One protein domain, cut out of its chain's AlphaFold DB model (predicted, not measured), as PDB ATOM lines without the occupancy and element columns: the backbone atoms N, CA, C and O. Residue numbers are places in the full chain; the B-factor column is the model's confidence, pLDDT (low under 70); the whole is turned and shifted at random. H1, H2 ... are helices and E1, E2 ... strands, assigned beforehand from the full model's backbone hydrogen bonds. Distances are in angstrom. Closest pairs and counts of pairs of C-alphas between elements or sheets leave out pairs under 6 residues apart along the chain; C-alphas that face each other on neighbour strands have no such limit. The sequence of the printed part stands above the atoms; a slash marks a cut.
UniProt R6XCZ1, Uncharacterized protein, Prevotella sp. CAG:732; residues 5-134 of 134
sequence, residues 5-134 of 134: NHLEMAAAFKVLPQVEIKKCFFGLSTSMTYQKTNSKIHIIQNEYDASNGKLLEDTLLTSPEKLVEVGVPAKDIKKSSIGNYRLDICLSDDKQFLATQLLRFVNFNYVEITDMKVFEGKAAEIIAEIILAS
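What this domain is: This is residues 5 to 134 of the 134 residues of an uncharacterized protein of Prevotella sp. CAG:732 (UniProt R6XCZ1). A strongly twisted sheet, whose long strands E3, E4 and E5 lie side by side, swings out at one end into the hairpin of E1 and E2, and the small helix H1 sits in the V between this arm and the long strands. H2 and H4 cover E4 and E5, H4 on the opposite face from H1, and H3 packs on H4. The 130 printed residues hold four named helices and seven named strands in the order H1 E1 E2 E3 H2 H3 E4 E5 E6 E7 H4, mixed in class. The sheet is branched and its neighbour pairs are antiparallel; the whole is compact, with a radius of gyration of the C-alphas of 14.6 A and spans of 43 by 39 by 22 A.

How they stand to each other: H1, residues 10 to 14, is on the sheet at a height of 7.4 A. E1, residues 19 to 24, and E2, residues 29 to 34, form a hairpin, with N 22 and O 31 at 2.9 A. With E3, residues 39 to 48, they make a meander, each strand the antiparallel neighbour of the one before; N 41 and O 32 are 2.8 A apart. H2, residues 50 to 61, is on the sheet at a height of 8.6 A. H3, residues 64 to 70, is not on it. E4, residues 85 to 92, lies beside E3, with N 44 and O 89 at 2.9 A. E5, residues 97 to 106, pairs with E4 through N 90 and O 99, 2.8 A. E6, residues 109 to 112, completes a second meander, E4 E5 E6, with N 104 and O 111 at 2.8 A. E7, residues 117 to 120, lies on the same side of E5 as E6, with N 98 and O 119 at 3.0 A. H4, residues 122 to 133, is on the sheet at a height of 8.9 A. It touches H3 with residues 122 to 126 alone, and their closest C-alphas, those of Pro 64 and Ala 123, are 5.4 A apart. In H1, H2, H3 and H4 every O i to N i+4 pair is within hydrogen-bond range.

Where its parts are: H1 begins at C-alpha 10, (170.737, 200.513, 138.924). E3 is 27.3 A long, E4 22.4 A and E5 29.5 A; H2 and H4 are 16.5 A each. H4 ends at C-alpha 133, (193.195, 210.692, 138.400).

The domain as a whole: The farthest C-alphas, those of Phe 26 and Val 70, are 46.2 A apart. Residues 24 to 29 stand free. The printed part has no cut; the link from H3 to E4, residues 71 to 84, is long. pLDDT is under 70 at residues 27, 72 to 75 and 134.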
ATOM      1  N   ASN A   5     168.856 206.002 138.532       85.44
ATOM      2  CA  ASN A   5     167.871 205.351 137.667       85.44
ATOM      3  C   ASN A   5     168.264 205.306 136.181       85.44
ATOM      4  O   ASN A   5     167.578 204.644 135.416       85.44
ATOM      5  N   HIS A   6     169.312 206.027 135.778       87.50
ATOM      6  CA  HIS A   6     169.809 206.073 134.400       87.50
ATOM      7  C   HIS A   6     171.055 205.202 134.190       87.50
ATOM      8  O   HIS A   6     171.637 205.241 133.109       87.50
ATOM      9  N   LEU A   7     171.491 204.465 135.218       92.31
ATOM     10  CA  LEU A   7     172.568 203.485 135.090       92.31
ATOM     11  C   LEU A   7     171.967 202.115 134.772       92.31
ATOM     12  O   LEU A   7     170.957 201.744 135.371       92.31
ATOM     13  N   GLU A   8     172.617 201.335 133.912       93.62
ATOM     14  CA  GLU A   8     172.180 199.958 133.619       93.62
ATOM     15  C   GLU A   8     172.249 199.085 134.893       93.62
ATOM     16  O   GLU A   8     171.289 198.408 135.262       93.62
ATOM     17  N   MET A   9     173.310 199.243 135.697       94.75
ATOM     18  CA  MET A   9     173.483 198.572 136.998       94.75
ATOM     19  C   MET A   9     172.494 198.988 138.103       94.75
ATOM     20  O   MET A   9     172.570 198.462 139.215       94.75
ATOM     21  N   ALA A  10     171.569 199.927 137.868       93.94
ATOM     22  CA  ALA A  10     170.737 200.513 138.924       93.94
ATOM     23  C   ALA A  10     169.955 199.482 139.746       93.94
ATOM     24  O   ALA A  10     169.832 199.625 140.964       93.94
ATOM     25  N   ALA A  11     169.396 198.463 139.088       94.06
ATOM     26  CA  ALA A  11     168.612 197.427 139.754       94.06
ATOM     27  C   ALA A  11     169.482 196.593 140.706       94.06
ATOM     28  O   ALA A  11     169.113 196.410 141.866       94.06
ATOM     29  N   ALA A  12     170.659 196.162 140.239       95.81
ATOM     30  CA  ALA A  12     171.616 195.400 141.034       95.81
ATOM     31  C   ALA A  12     172.195 196.239 142.186       95.81
ATOM     32  O   ALA A  12     172.319 195.755 143.308       95.81
ATOM     33  N   PHE A  13     172.478 197.519 141.942       96.75
ATOM     34  CA  PHE A  13     173.010 198.425 142.957       96.75
ATOM     35  C   PHE A  13     172.031 198.647 144.117       96.75
ATOM     36  O   PHE A  13     172.417 198.625 145.283       96.75
ATOM     37  N   LYS A  14     170.741 198.840 143.813       94.38
ATOM     38  CA  LYS A  14     169.712 199.159 144.817       94.38
ATOM     39  C   LYS A  14     169.431 198.041 145.815       94.38
ATOM     40  O   LYS A  14     168.835 198.316 146.852       94.38
ATOM     41  N   VAL A  15     169.813 196.807 145.496       95.75
ATOM     42  CA  VAL A  15     169.608 195.642 146.368       95.75
ATOM     43  C   VAL A  15     170.857 195.278 147.177       95.75
ATOM     44  O   VAL A  15     170.826 194.303 147.925       95.75
ATOM     45  N   LEU A  16     171.950 196.042 147.049       97.06
ATOM     46  CA  LEU A  16     173.181 195.796 147.798       97.06
ATOM     47  C   LEU A  16     172.963 196.013 149.304       97.06
ATOM     48  O   LEU A  16     172.631 197.129 149.711       97.06
ATOM     49  N   PRO A  17     173.210 195.000 150.158       96.38
ATOM     50  CA  PRO A  17     173.002 195.121 151.600       96.38
ATOM     51  C   PRO A  17     173.940 196.130 152.267       96.38
ATOM     52  O   PRO A  17     173.631 196.607 153.354       96.38
ATOM     53  N   GLN A  18     175.072 196.469 151.643       94.94
ATOM     54  CA  GLN A  18     176.017 197.463 152.154       94.94
ATOM     55  C   GLN A  18     175.632 198.918 151.836       94.94
ATOM     56  O   GLN A  18     176.256 199.842 152.363       94.94
ATOM     57  N   VAL A  19     174.617 199.141 150.993       96.62
ATOM     58  CA  VAL A  19     174.175 200.477 150.582       96.62
ATOM     59  C   VAL A  19     172.838 200.801 151.231       96.62
ATOM     60  O   VAL A  19     171.886 200.032 151.170       96.62
ATOM     61  N   GLU A  20     172.754 201.970 151.849       96.44
ATOM     62  CA  GLU A  20     171.492 202.553 152.276       96.44
ATOM     63  C   GLU A  20     171.030 203.578 151.235       96.44
ATOM     64  O   GLU A  20     171.783 204.481 150.864       96.44
ATOM     65  N   ILE A  21     169.781 203.461 150.777       93.12
ATOM     66  CA  ILE A  21     169.164 204.411 149.847       93.12
ATOM     67  C   ILE A  21     167.975 205.073 150.533       93.12
ATOM     68  O   ILE A  21     166.973 204.427 150.842       93.12
ATOM     69  N   LYS A  22     168.065 206.388 150.738       90.94
ATOM     70  CA  LYS A  22     167.008 207.198 151.356       90.94
ATOM     71  C   LYS A  22     166.464 208.211 150.361       90.94
ATOM     72  O   LYS A  22     167.216 208.960 149.741       90.94
ATOM     73  N   LYS A  23     165.137 208.276 150.241       86.62
ATOM     74  CA  LYS A  23     164.469 209.393 149.565       86.62
ATOM     75  C   LYS A  23     164.537 210.622 150.469       86.62
ATOM     76  O   LYS A  23     164.133 210.566 151.626       86.62
ATOM     77  N   CYS A  24     165.029 211.726 149.933       80.69
ATOM     78  CA  CYS A  24     165.163 213.003 150.618       80.69
ATOM     79  C   CYS A  24     164.203 214.036 150.009       80.69
ATOM     80  O   CYS A  24     163.692 213.857 148.902       80.69
ATOM     81  N   PHE A  25     163.941 215.110 150.761       72.75
ATOM     82  CA  PHE A  25     163.186 216.290 150.319       72.75
ATOM     83  C   PHE A  25     161.855 215.948 149.615       72.75
ATOM     84  O   PHE A  25     161.687 216.178 148.421       72.75
ATOM     85  N   PHE A  26     160.925 215.317 150.346       76.00
ATOM     86  CA  PHE A  26     159.619 214.866 149.826       76.00
ATOM     87  C   PHE A  26     159.691 213.936 148.596       76.00
ATOM     88  O   PHE A  26     158.737 213.827 147.832       76.00
ATOM     89  N   GLY A  27     160.813 213.233 148.403       69.00
ATOM     90  CA  GLY A  27     161.019 212.325 147.274       69.00
ATOM     91  C   GLY A  27     161.628 212.979 146.034       69.00
ATOM     92  O   GLY A  27     161.759 212.304 145.016       69.00
ATOM     93  N   LEU A  28     162.027 214.251 146.117       76.94
ATOM     94  CA  LEU A  28     162.653 214.988 145.016       76.94
ATOM     95  C   LEU A  28     164.142 214.662 144.843       76.94
ATOM     96  O   LEU A  28     164.712 214.932 143.788       76.94
ATOM     97  N   SER A  29     164.784 214.073 145.854       77.94
ATOM     98  CA  SER A  29     166.175 213.633 145.766       77.94
ATOM     99  C   SER A  29     166.385 212.269 146.416       77.94
ATOM    100  O   SER A  29     165.569 211.793 147.205       77.94
ATOM    101  N   THR A  30     167.472 211.599 146.042       87.25
ATOM    102  CA  THR A  30     167.877 210.312 146.618       87.25
ATOM    103  C   THR A  30     169.281 210.464 147.182       87.25
ATOM    104  O   THR A  30     170.177 210.930 146.481       87.25
ATOM    105  N   SER A  31     169.461 210.092 148.447       90.94
ATOM    106  CA  SER A  31     170.770 209.950 149.077       90.94
ATOM    107  C   SER A  31     171.156 208.480 149.095       90.94
ATOM    108  O   SER A  31     170.319 207.621 149.373       90.94
ATOM    109  N   MET A  32     172.425 208.209 148.814       95.25
ATOM    110  CA  MET A  32     173.016 206.878 148.859       95.25
ATOM    111  C   MET A  32     174.183 206.930 149.838       95.25
ATOM    112  O   MET A  32     174.997 207.853 149.765       95.25
ATOM    113  N   THR A  33     174.252 205.968 150.749       97.44
ATOM    114  CA  THR A  33     175.245 205.940 151.825       97.44
ATOM    115  C   THR A  33     175.839 204.545 151.931       97.44
ATOM    116  O   THR A  33     175.109 203.556 151.948       97.44
ATOM    117  N   TYR A  34     177.161 204.457 152.023       98.19
ATOM    118  CA  TYR A  34     177.854 203.221 152.350       98.19
ATOM    119  C   TYR A  34     177.760 202.974 153.857       98.19
ATOM    120  O   TYR A  34     178.249 203.771 154.657       98.19
ATOM    121  N   GLN A  35     177.118 201.877 154.258       97.44
ATOM    122  CA  GLN A  35     176.726 201.663 155.654       97.44
ATOM    123  C   GLN A  35     177.913 201.458 156.601       97.44
ATOM    124  O   GLN A  35     177.862 201.907 157.742       97.44
ATOM    125  N   LYS A  36     178.996 200.819 156.140       97.06
ATOM    126  CA  LYS A  36     180.134 200.453 157.002       97.06
ATOM    127  C   LYS A  36     180.842 201.667 157.605       97.06
ATOM    128  O   LYS A  36     181.309 201.600 158.736       97.06
ATOM    129  N   THR A  37     180.930 202.756 156.847       97.31
ATOM    130  CA  THR A  37     181.638 203.982 157.249       97.31
ATOM    131  C   THR A  37     180.727 205.203 157.308       97.31
ATOM    132  O   THR A  37     181.182 206.291 157.649       97.31
ATOM    133  N   ASN A  38     179.435 205.029 157.004       97.12
ATOM    134  CA  ASN A  38     178.448 206.100 156.886       97.12
ATOM    135  C   ASN A  38     178.845 207.185 155.858       97.12
ATOM    136  O   ASN A  38     178.471 208.351 155.987       97.12
ATOM    137  N   SER A  39     179.612 206.802 154.835       97.75
ATOM    138  CA  SER A  39     180.123 207.717 153.810       97.75
ATOM    139  C   SER A  39     179.128 207.864 152.665       97.75
ATOM    140  O   SER A  39     178.560 206.877 152.193       97.75
ATOM    141  N   LYS A  40     178.909 209.093 152.186       97.19
ATOM    142  CA  LYS A  40     177.989 209.344 151.070       97.19
ATOM    143  C   LYS A  40     178.547 208.760 149.773       97.19
ATOM    144  O   LYS A  40     179.750 208.804 149.546       97.19
ATOM    145  N   ILE A  41     177.663 208.226 148.933       97.38
ATOM    146  CA  ILE A  41     177.986 207.655 147.622       97.38
ATOM    147  C   ILE A  41     177.543 208.616 146.517       97.38
ATOM    148  O   ILE A  41     176.403 209.093 146.508       97.38
ATOM    149  N   HIS A  42     178.431 208.853 145.554       95.06
ATOM    150  CA  HIS A  42     178.199 209.701 144.386       95.06
ATOM    151  C   HIS A  42     178.287 208.905 143.094       95.06
ATOM    152  O   HIS A  42     178.983 207.894 143.019       95.06
ATOM    153  N   ILE A  43     177.597 209.403 142.071       95.25
ATOM    154  CA  ILE A  43     177.604 208.807 140.738       95.25
ATOM    155  C   ILE A  43     178.600 209.546 139.860       95.25
ATOM    156  O   ILE A  43     178.536 210.773 139.746       95.25
ATOM    157  N   ILE A  44     179.480 208.790 139.217       94.06
ATOM    158  CA  ILE A  44     180.460 209.278 138.251       94.06
ATOM    159  C   ILE A  44     180.266 208.477 136.962       94.06
ATOM    160  O   ILE A  44     180.033 207.272 137.008       94.06
ATOM    161  N   GLN A  45     180.344 209.151 135.819       93.62
ATOM    162  CA  GLN A  45     180.360 208.511 134.507       93.62
ATOM    163  C   GLN A  45     181.575 209.028 133.754       93.62
ATOM    164  O   GLN A  45     181.718 210.237 133.575       93.62
ATOM    165  N   ASN A  46     182.448 208.114 133.349       94.12
ATOM    166  CA  ASN A  46     183.658 208.430 132.601       94.12
ATOM    167  C   ASN A  46     183.641 207.702 131.263       94.12
ATOM    168  O   ASN A  46     183.189 206.560 131.188       94.12
ATOM    169  N   GLU A  47     184.189 208.336 130.232       95.06
ATOM    170  CA  GLU A  47     184.362 207.723 128.920       95.06
ATOM    171  C   GLU A  47     185.824 207.383 128.644       95.06
ATOM    172  O   GLU A  47     186.739 208.067 129.104       95.06
ATOM    173  N   TYR A  48     186.035 206.319 127.874       94.94
ATOM    174  CA  TYR A  48     187.346 205.791 127.514       94.94
ATOM    175  C   TYR A  48     187.359 205.386 126.038       94.94
ATOM    176  O   TYR A  48     186.343 204.961 125.475       94.94
ATOM    177  N   ASP A  49     188.518 205.521 125.394       94.81
ATOM    178  CA  ASP A  49     188.736 204.917 124.080       94.81
ATOM    179  C   ASP A  49     188.814 203.382 124.184       94.81
ATOM    180  O   ASP A  49     188.758 202.803 125.271       94.81
ATOM    181  N   ALA A  50     188.937 202.702 123.045       93.31
ATOM    182  CA  ALA A  50     188.944 201.243 123.018       93.31
ATOM    183  C   ALA A  50     190.139 200.616 123.759       93.31
ATOM    184  O   ALA A  50     189.980 199.579 124.401       93.31
ATOM    185  N   SER A  51     191.318 201.239 123.688       92.75
ATOM    186  CA  SER A  51     192.535 200.726 124.324       92.75
ATOM    187  C   SER A  51     192.438 200.823 125.844       92.75
ATOM    188  O   SER A  51     192.627 199.832 126.547       92.75
ATOM    189  N   ASN A  52     192.070 202.000 126.355       93.56
ATOM    190  CA  ASN A  52     191.882 202.244 127.782       93.56
ATOM    191  C   ASN A  52     190.673 201.478 128.332       93.56
ATOM    192  O   ASN A  52     190.740 200.939 129.433       93.56
ATOM    193  N   GLY A  53     189.593 201.371 127.552       93.81
ATOM    194  CA  GLY A  53     188.419 200.573 127.899       93.81
ATOM    195  C   GLY A  53     188.756 199.095 128.093       93.81
ATOM    196  O   GLY A  53     188.276 198.483 129.044       93.81
ATOM    197  N   LYS A  54     189.639 198.532 127.257       92.75
ATOM    198  CA  LYS A  54     190.092 197.144 127.417       92.75
ATOM    199  C   LYS A  54     190.961 196.948 128.664       92.75
ATOM    200  O   LYS A  54     190.738 196.006 129.418       92.75
ATOM    201  N   LEU A  55     191.899 197.860 128.926       92.12
ATOM    202  CA  LEU A  55     192.706 197.826 130.156       92.12
ATOM    203  C   LEU A  55     191.832 197.918 131.413       92.12
ATOM    204  O   LEU A  55     192.087 197.246 132.415       92.12
ATOM    205  N   LEU A  56     190.784 198.738 131.352       92.75
ATOM    206  CA  LEU A  56     189.823 198.891 132.431       92.75
ATOM    207  C   LEU A  56     188.992 197.619 132.630       92.75
ATOM    208  O   LEU A  56     188.829 197.189 133.766       92.75
ATOM    209  N   GLU A  57     188.531 196.976 131.556       94.00
ATOM    210  CA  GLU A  57     187.860 195.671 131.625       94.00
ATOM    211  C   GLU A  57     188.729 194.636 132.356       94.00
ATOM    212  O   GLU A  57     188.287 194.037 133.336       94.00
ATOM    213  N   ASP A  58     189.987 194.477 131.938       92.19
ATOM    214  CA  ASP A  58     190.906 193.500 132.528       92.19
ATOM    215  C   ASP A  58     191.203 193.822 134.008       92.19
ATOM    216  O   ASP A  58     191.295 192.926 134.853       92.19
ATOM    217  N   THR A  59     191.270 195.113 134.353       92.06
ATOM    218  CA  THR A  59     191.417 195.583 135.740       92.06
ATOM    219  C   THR A  59     190.203 195.213 136.591       92.06
ATOM    220  O   THR A  59     190.358 194.686 137.689       92.06
ATOM    221  N   LEU A  60     188.985 195.435 136.087       93.06
ATOM    222  CA  LEU A  60     187.738 195.138 136.803       93.06
ATOM    223  C   LEU A  60     187.461 193.635 136.946       93.06
ATOM    224  O   LEU A  60     186.722 193.227 137.842       93.06
ATOM    225  N   LEU A  61     188.029 192.812 136.064       92.62
ATOM    226  CA  LEU A  61     187.960 191.351 136.139       92.62
ATOM    227  C   LEU A  61     189.071 190.740 137.006       92.62
ATOM    228  O   LEU A  61     189.018 189.549 137.322       92.62
ATOM    229  N   THR A  62     190.060 191.534 137.418       91.56
ATOM    230  CA  THR A  62     191.105 191.094 138.345       91.56
ATOM    231  C   THR A  62     190.540 190.983 139.762       91.56
ATOM    232  O   THR A  62     189.765 191.831 140.207       91.56
ATOM    233  N   SER A  63     190.919 189.926 140.490       91.00
ATOM    234  CA  SER A  63     190.412 189.721 141.849       91.00
ATOM    235  C   SER A  63     190.873 190.841 142.798       91.00
ATOM    236  O   SER A  63     191.990 191.352 142.643       91.00
ATOM    237  N   PRO A  64     190.061 191.220 143.802       92.12
ATOM    238  CA  PRO A  64     190.428 192.262 144.762       92.12
ATOM    239  C   PRO A  64     191.764 192.005 145.469       92.12
ATOM    240  O   PRO A  64     192.535 192.937 145.672       92.12
ATOM    241  N   GLU A  65     192.072 190.751 145.806       92.25
ATOM    242  CA  GLU A  65     193.317 190.375 146.485       92.25
ATOM    243  C   GLU A  65     194.526 190.667 145.598       92.25
ATOM    244  O   GLU A  65     195.503 191.266 146.047       92.25
ATOM    245  N   LYS A  66     194.427 190.313 144.313       89.88
ATOM    246  CA  LYS A  66     195.491 190.544 143.339       89.88
ATOM    247  C   LYS A  66     195.662 192.028 143.021       89.88
ATOM    248  O   LYS A  66     196.793 192.478 142.853       89.88
ATOM    249  N   LEU A  67     194.570 192.798 142.979       88.88
ATOM    250  CA  LEU A  67     194.642 194.258 142.852       88.88
ATOM    251  C   LEU A  67     195.421 194.879 144.016       88.88
ATOM    252  O   LEU A  67     196.225 195.779 143.796       88.88
ATOM    253  N   VAL A  68     195.208 194.388 145.239       90.25
ATOM    254  CA  VAL A  68     195.910 194.873 146.437       90.25
ATOM    255  C   VAL A  68     197.378 194.442 146.458       90.25
ATOM    256  O   VAL A  68     198.226 195.236 146.856       90.25
ATOM    257  N   GLU A  69     197.685 193.216 146.030       87.81
ATOM    258  CA  GLU A  69     199.054 192.686 145.992       87.81
ATOM    259  C   GLU A  69     199.922 193.392 144.944       87.81
ATOM    260  O   GLU A  69     201.030 193.837 145.241       87.81
ATOM    261  N   VAL A  70     199.425 193.477 143.711       80.44
ATOM    262  CA  VAL A  70     200.202 193.965 142.561       80.44
ATOM    263  C   VAL A  70     200.127 195.489 142.449       80.44
ATOM    264  O   VAL A  70     201.043 196.125 141.925       80.44
ATOM    265  N   GLY A  71     199.039 196.085 142.943       71.75
ATOM    266  CA  GLY A  71     198.648 197.436 142.571       71.75
ATOM    267  C   GLY A  71     198.266 197.524 141.091       71.75
ATOM    268  O   GLY A  71     198.438 196.590 140.307       71.75
ATOM    269  N   VAL A  72     197.747 198.680 140.688       68.38
ATOM    270  CA  VAL A  72     197.561 199.018 139.273       68.38
ATOM    271  C   VAL A  72     198.121 200.420 139.070       68.38
ATOM    272  O   VAL A  72     197.720 201.333 139.797       68.38
ATOM    273  N   PRO A  73     199.054 200.642 138.128       59.72
ATOM    274  CA  PRO A  73     199.509 201.989 137.829       59.72
ATOM    275  C   PRO A  73     198.353 202.783 137.207       59.72
ATOM    276  O   PRO A  73     198.093 202.718 136.010       59.72
ATOM    277  N   ALA A  74     197.682 203.596 138.025       59.34
ATOM    278  CA  ALA A  74     196.587 204.478 137.613       59.34
ATOM    279  C   ALA A  74     196.934 205.436 136.460       59.34
ATOM    280  O   ALA A  74     196.047 206.003 135.833       59.34
ATOM    281  N   LYS A  75     198.225 205.614 136.168       60.56
ATOM    282  CA  LYS A  75     198.750 206.555 135.172       60.56
ATOM    283  C   LYS A  75     198.535 206.108 133.723       60.56
ATOM    284  O   LYS A  75     198.649 206.945 132.825       60.56
ATOM    285  N   ASP A  76     198.217 204.832 133.506       74.00
ATOM    286  CA  ASP A  76     198.153 204.251 132.163       74.00
ATOM    287  C   ASP A  76     196.738 204.233 131.573       74.00
ATOM    288  O   ASP A  76     196.599 204.109 130.359       74.00
ATOM    289  N   ILE A  77     195.699 204.421 132.397       87.88
ATOM    290  CA  ILE A  77     194.303 204.467 131.947       87.88
ATOM    291  C   ILE A  77     193.826 205.918 131.953       87.88
ATOM    292  O   ILE A  77     193.710 206.537 133.007       87.88
ATOM    293  N   LYS A  78     193.531 206.470 130.774       89.50
ATOM    294  CA  LYS A  78     193.133 207.877 130.607       89.50
ATOM    295  C   LYS A  78     191.707 208.005 130.097       89.50
ATOM    296  O   LYS A  78     191.302 207.253 129.210       89.50
ATOM    297  N   LYS A  79     190.967 208.990 130.620       92.12
ATOM    298  CA  LYS A  79     189.647 209.338 130.089       92.12
ATOM    299  C   LYS A  79     189.789 209.841 128.658       92.12
ATOM    300  O   LYS A  79     190.788 210.461 128.290       92.12
ATOM    301  N   SER A  80     188.754 209.607 127.870       91.69
ATOM    302  CA  SER A  80     188.575 210.213 126.558       91.69
ATOM    303  C   SER A  80     187.404 211.184 126.612       91.69
ATOM    304  O   SER A  80     186.401 210.916 127.267       91.69
ATOM    305  N   SER A  81     187.510 212.306 125.899       85.19
ATOM    306  CA  SER A  81     186.368 213.197 125.658       85.19
ATOM    307  C   SER A  81     185.388 212.634 124.624       85.19
ATOM    308  O   SER A  81     184.265 213.117 124.531       85.19
ATOM    309  N   ILE A  82     185.836 211.664 123.818       84.69
ATOM    310  CA  ILE A  82     185.045 210.968 122.802       84.69
ATOM    311  C   ILE A  82     185.443 209.492 122.869       84.69
ATOM    312  O   ILE A  82     186.322 209.023 122.140       84.69
ATOM    313  N   GLY A  83     184.873 208.780 123.838       89.19
ATOM    314  CA  GLY A  83     185.108 207.355 124.049       89.19
ATOM    315  C   GLY A  83     183.928 206.514 123.579       89.19
ATOM    316  O   GLY A  83     182.789 206.962 123.591       89.19
ATOM    317  N   ASN A  84     184.176 205.269 123.174       94.06
ATOM    318  CA  ASN A  84     183.097 204.301 122.953       94.06
ATOM    319  C   ASN A  84     182.911 203.346 124.136       94.06
ATOM    320  O   ASN A  84     182.033 202.492 124.073       94.06
ATOM    321  N   TYR A  85     183.704 203.483 125.197       96.56
ATOM    322  CA  TYR A  85     183.503 202.799 126.469       96.56
ATOM    323  C   TYR A  85     183.031 203.805 127.510       96.56
ATOM    324  O   TYR A  85     183.569 204.906 127.579       96.56
ATOM    325  N   ARG A  86     182.055 203.417 128.332       95.69
ATOM    326  CA  ARG A  86     181.561 204.210 129.459       95.69
ATOM    327  C   ARG A  86     181.651 203.385 130.732       95.69
ATOM    328  O   ARG A  86     181.134 202.272 130.771       95.69
ATOM    329  N   LEU A  87     182.291 203.929 131.759       96.12
ATOM    330  CA  LEU A  87     182.298 203.356 133.098       96.12
ATOM    331  C   LEU A  87     181.287 204.107 133.965       96.12
ATOM    332  O   LEU A  87     181.481 205.293 134.248       96.12
ATOM    333  N   ASP A  88     180.232 203.413 134.381       96.50
ATOM    334  CA  ASP A  88     179.248 203.912 135.340       96.50
ATOM    335  C   ASP A  88     179.695 203.527 136.752       96.50
ATOM    336  O   ASP A  88     179.951 202.358 137.017       96.50
ATOM    337  N   ILE A  89     179.819 204.503 137.657       96.88
ATOM    338  CA  ILE A  89     180.477 204.331 138.960       96.88
ATOM    339  C   ILE A  89     179.596 204.898 140.069       96.88
ATOM    340  O   ILE A  89     179.106 206.021 139.971       96.88
ATOM    341  N   CYS A  90     179.468 204.157 141.164       97.44
ATOM    342  CA  CYS A  90     178.945 204.606 142.448       97.44
ATOM    343  C   CYS A  90     180.072 204.521 143.490       97.44
ATOM    344  O   CYS A  90     180.425 203.424 143.919       97.44
ATOM    345  N   LEU A  91     180.639 205.664 143.879       97.88
ATOM    346  CA  LEU A  91     181.833 205.766 144.731       97.88
ATOM    347  C   LEU A  91     181.513 206.470 146.052       97.88
ATOM    348  O   LEU A  91     180.904 207.541 146.037       97.88
ATOM    349  N   SER A  92     181.939 205.898 147.180       98.31
ATOM    350  CA  SER A  92     181.850 206.557 148.487       98.31
ATOM    351  C   SER A  92     182.902 207.660 148.671       98.31
ATOM    352  O   SER A  92     184.007 207.571 148.137       98.31
ATOM    353  N   ASP A  93     182.588 208.690 149.464       97.56
ATOM    354  CA  ASP A  93     183.490 209.821 149.757       97.56
ATOM    355  C   ASP A  93     184.850 209.389 150.332       97.56
ATOM    356  O   ASP A  93     185.892 209.953 149.997       97.56
ATOM    357  N   ASP A  94     184.850 208.360 151.178       97.69
ATOM    358  CA  ASP A  94     186.050 207.775 151.788       97.69
ATOM    359  C   ASP A  94     186.784 206.773 150.881       97.69
ATOM    360  O   ASP A  94     187.800 206.202 151.282       97.69
ATOM    361  N   LYS A  95     186.260 206.540 149.670       97.62
ATOM    362  CA  LYS A  95     186.781 205.600 148.668       97.62
ATOM    363  C   LYS A  95     186.872 204.147 149.152       97.62
ATOM    364  O   LYS A  95     187.535 203.335 148.516       97.62
ATOM    365  N   GLN A  96     186.195 203.806 150.251       97.94
ATOM    366  CA  GLN A  96     186.160 202.449 150.807       97.94
ATOM    367  C   GLN A  96     185.097 201.557 150.166       97.94
ATOM    368  O   GLN A  96     185.034 200.369 150.486       97.94
ATOM    369  N   PHE A  97     184.246 202.114 149.310       98.38
ATOM    370  CA  PHE A  97     183.223 201.392 148.573       98.38
ATOM    371  C   PHE A  97     183.126 201.922 147.147       98.38
ATOM    372  O   PHE A  97     183.050 203.131 146.911       98.38
ATOM    373  N   LEU A  98     183.082 200.992 146.201       97.56
ATOM    374  CA  LEU A  98     182.905 201.278 144.791       97.56
ATOM    375  C   LEU A  98     182.045 200.187 144.158       97.56
ATOM    376  O   LEU A  98     182.396 199.012 144.208       97.56
ATOM    377  N   ALA A  99     180.945 200.579 143.524       98.06
ATOM    378  CA  ALA A  99     180.210 199.722 142.601       98.06
ATOM    379  C   ALA A  99     180.339 200.290 141.190       98.06
ATOM    380  O   ALA A  99     180.233 201.502 141.009       98.06
ATOM    381  N   THR A 100     180.598 199.444 140.201       97.44
ATOM    382  CA  THR A 100     180.886 199.913 138.846       97.44
ATOM    383  C   THR A 100     180.455 198.926 137.775       97.44
ATOM    384  O   THR A 100     180.400 197.719 138.022       97.44
ATOM    385  N   GLN A 101     180.173 199.437 136.582       97.69
ATOM    386  CA  GLN A 101     179.858 198.644 135.403       97.69
ATOM    387  C   GLN A 101     180.474 199.284 134.161       97.69
ATOM    388  O   GLN A 101     180.330 200.488 133.932       97.69
ATOM    389  N   LEU A 102     181.160 198.474 133.352       97.25
ATOM    390  CA  LEU A 102     181.711 198.909 132.077       97.25
ATOM    391  C   LEU A 102     180.731 198.589 130.947       97.25
ATOM    392  O   LEU A 102     180.260 197.461 130.802       97.25
ATOM    393  N   LEU A 103     180.466 199.596 130.126       96.75
ATOM    394  CA  LEU A 103     179.563 199.547 128.986       96.75
ATOM    395  C   LEU A 103     180.319 199.957 127.723       96.75
ATOM    396  O   LEU A 103     181.289 200.715 127.781       96.75
ATOM    397  N   ARG A 104     179.828 199.525 126.563       95.94
ATOM    398  CA  ARG A 104     180.333 199.959 125.260       95.94
ATOM    399  C   ARG A 104     179.204 200.466 124.379       95.94
ATOM    400  O   ARG A 104     178.176 199.812 124.244       95.94
ATOM    401  N   PHE A 105     179.420 201.608 123.743       93.25
ATOM    402  CA  PHE A 105     178.505 202.168 122.764       93.25
ATOM    403  C   PHE A 105     178.724 201.513 121.396       93.25
ATOM    404  O   PHE A 105     179.769 201.692 120.762       93.25
ATOM    405  N   VAL A 106     177.745 200.731 120.942       91.19
ATOM    406  CA  VAL A 106     177.751 200.028 119.651       91.19
ATOM    407  C   VAL A 106     176.350 200.111 119.048       91.19
ATOM    408  O   VAL A 106     175.359 199.905 119.741       91.19
ATOM    409  N   ASN A 107     176.245 200.409 117.748       89.56
ATOM    410  CA  ASN A 107     174.963 200.493 117.031       89.56
ATOM    411  C   ASN A 107     173.926 201.398 117.731       89.56
ATOM    412  O   ASN A 107     172.770 201.013 117.885       89.56
ATOM    413  N   PHE A 108     174.351 202.586 118.171       87.25
ATOM    414  CA  PHE A 108     173.520 203.577 118.871       87.25
ATOM    415  C   PHE A 108     172.945 203.137 120.228       87.25
ATOM    416  O   PHE A 108     172.046 203.794 120.748       87.25
ATOM    417  N   ASN A 109     173.468 202.062 120.818       89.31
ATOM    418  CA  ASN A 109     173.044 201.549 122.117       89.31
ATOM    419  C   ASN A 109     174.258 201.282 123.014       89.31
ATOM    420  O   ASN A 109     175.351 200.997 122.520       89.31
ATOM    421  N   TYR A 110     174.068 201.353 124.332       90.38
ATOM    422  CA  TYR A 110     175.049 200.832 125.282       90.38
ATOM    423  C   TYR A 110     174.815 199.337 125.484       90.38
ATOM    424  O   TYR A 110     173.687 198.899 125.689       90.38
ATOM    425  N   VAL A 111     175.894 198.568 125.408       93.50
ATOM    426  CA  VAL A 111     175.915 197.132 125.681       93.50
ATOM    427  C   VAL A 111     176.832 196.889 126.867       93.50
ATOM    428  O   VAL A 111     177.908 197.486 126.956       93.50
ATOM    429  N   GLU A 112     176.408 196.018 127.771       94.06
ATOM    430  CA  GLU A 112     177.189 195.636 128.940       94.06
ATOM    431  C   GLU A 112     178.441 194.856 128.525       94.06
ATOM    432  O   GLU A 112     178.369 193.903 127.750       94.06
ATOM    433  N   ILE A 113     179.603 195.287 129.022       95.75
ATOM    434  CA  ILE A 113     180.874 194.561 128.882       95.75
ATOM    435  C   ILE A 113     181.145 193.746 130.144       95.75
ATOM    436  O   ILE A 113     181.650 192.629 130.071       95.75
ATOM    437  N   THR A 114     180.770 194.285 131.304       94.81
ATOM    438  CA  THR A 114     180.826 193.574 132.578       94.81
ATOM    439  C   THR A 114     179.456 193.566 133.246       94.81
ATOM    440  O   THR A 114     178.689 194.522 133.118       94.81
ATOM    441  N   ASP A 115     179.204 192.551 134.072       95.50
ATOM    442  CA  ASP A 115     178.229 192.683 135.157       95.50
ATOM    443  C   ASP A 115     178.647 193.819 136.109       95.50
ATOM    444  O   ASP A 115     179.812 194.245 136.123       95.50
ATOM    445  N   MET A 116     177.725 194.265 136.966       96.62
ATOM    446  CA  MET A 116     178.076 195.149 138.077       96.62
ATOM    447  C   MET A 116     179.117 194.470 138.980       96.62
ATOM    448  O   MET A 116     178.900 193.371 139.497       96.62
ATOM    449  N   LYS A 117     180.239 195.149 139.209       97.06
ATOM    450  CA  LYS A 117     181.280 194.745 140.158       97.06
ATOM    451  C   LYS A 117     181.229 195.627 141.394       97.06
ATOM    452  O   LYS A 117     180.955 196.820 141.293       97.06
ATOM    453  N   VAL A 118     181.513 195.038 142.553       97.69
ATOM    454  CA  VAL A 118     181.602 195.742 143.834       97.69
ATOM    455  C   VAL A 118     182.974 195.492 144.435       97.69
ATOM    456  O   VAL A 118     183.425 194.351 144.512       97.69
ATOM    457  N   PHE A 119     183.614 196.566 144.876       97.25
ATOM    458  CA  PHE A 119     184.892 196.557 145.563       97.25
ATOM    459  C   PHE A 119     184.747 197.295 146.888       97.25
ATOM    460  O   PHE A 119     184.058 198.313 146.979       97.25
ATOM    461  N   GLU A 120     185.434 196.793 147.911       97.06
ATOM    462  CA  GLU A 120     185.478 197.405 149.236       97.06
ATOM    463  C   GLU A 120     186.920 197.509 149.742       97.06
ATOM    464  O   GLU A 120     187.814 196.773 149.313       97.06
ATOM    465  N   GLY A 121     187.149 198.431 150.675       96.62
ATOM    466  CA  GLY A 121     188.444 198.627 151.316       96.62
ATOM    467  C   GLY A 121     189.538 199.012 150.321       96.62
ATOM    468  O   GLY A 121     189.331 199.832 149.427       96.62
ATOM    469  N   LYS A 122     190.713 198.387 150.450       95.19
ATOM    470  CA  LYS A 122     191.898 198.788 149.684       95.19
ATOM    471  C   LYS A 122     191.745 198.613 148.170       95.19
ATOM    472  O   LYS A 122     192.274 199.419 147.413       95.19
ATOM    473  N   ALA A 123     190.997 197.605 147.721       94.75
ATOM    474  CA  ALA A 123     190.725 197.417 146.297       94.75
ATOM    475  C   ALA A 123     189.860 198.557 145.728       94.75
ATOM    476  O   ALA A 123     190.127 199.037 144.626       94.75
ATOM    477  N   ALA A 124     188.870 199.033 146.494       96.50
ATOM    478  CA  ALA A 124     188.057 200.182 146.104       96.50
ATOM    479  C   ALA A 124     188.904 201.455 145.986       96.50
ATOM    480  O   ALA A 124     188.769 202.174 144.999       96.50
ATOM    481  N   GLU A 125     189.822 201.691 146.930       94.81
ATOM    482  CA  GLU A 125     190.742 202.832 146.873       94.81
ATOM    483  C   GLU A 125     191.598 202.816 145.604       94.81
ATOM    484  O   GLU A 125     191.675 203.825 144.907       94.81
ATOM    485  N   ILE A 126     192.204 201.666 145.285       92.25
ATOM    486  CA  ILE A 126     193.070 201.506 144.108       92.25
ATOM    487  C   ILE A 126     192.294 201.833 142.830       92.25
ATOM    488  O   ILE A 126     192.758 202.611 142.002       92.25
ATOM    489  N   ILE A 127     191.083 201.293 142.679       93.12
ATOM    490  CA  ILE A 127     190.256 201.560 141.496       93.12
ATOM    491  C   ILE A 127     189.783 203.021 141.474       93.12
ATOM    492  O   ILE A 127     189.767 203.655 140.417       93.12
ATOM    493  N   ALA A 128     189.434 203.592 142.629       94.06
ATOM    494  CA  ALA A 128     189.042 204.993 142.732       94.06
ATOM    495  C   ALA A 128     190.178 205.936 142.304       94.06
ATOM    496  O   ALA A 128     189.907 206.949 141.663       94.06
ATOM    497  N   GLU A 129     191.440 205.610 142.597       90.81
ATOM    498  CA  GLU A 129     192.591 206.380 142.112       90.81
ATOM    499  C   GLU A 129     192.657 206.407 140.581       90.81
ATOM    500  O   GLU A 129     192.824 207.483 140.011       90.81
ATOM    501  N   ILE A 130     192.429 205.273 139.909       88.50
ATOM    502  CA  ILE A 130     192.367 205.190 138.436       88.50
ATOM    503  C   ILE A 130     191.254 206.094 137.891       88.50
ATOM    504  O   ILE A 130     191.453 206.871 136.959       88.50
ATOM    505  N   ILE A 131     190.069 206.015 138.490       89.50
ATOM    506  CA  ILE A 131     188.857 206.715 138.044       89.50
ATOM    507  C   ILE A 131     188.941 208.230 138.250       89.50
ATOM    508  O   ILE A 131     188.405 209.005 137.451       89.50
ATOM    509  N   LEU A 132     189.563 208.660 139.348       89.25
ATOM    510  CA  LEU A 132     189.630 210.066 139.735       89.25
ATOM    511  C   LEU A 132     190.842 210.786 139.140       89.25
ATOM    512  O   LEU A 132     190.730 211.976 138.862       89.25
ATOM    513  N   ALA A 133     191.973 210.096 138.948       77.25
ATOM    514  CA  ALA A 133     193.195 210.692 138.400       77.25
ATOM    515  C   ALA A 133     193.158 210.902 136.878       77.25
ATOM    516  O   ALA A 133     193.989 211.644 136.352       77.25
ATOM    517  N   SER A 134     192.237 210.223 136.188       57.62
ATOM    518  CA  SER A 134     192.133 210.212 134.728       57.62
ATOM    519  C   SER A 134     191.352 211.378 134.135       57.62
ATOM    520  O   SER A 134     190.605 212.065 134.874       57.62
TER     521      SER A 134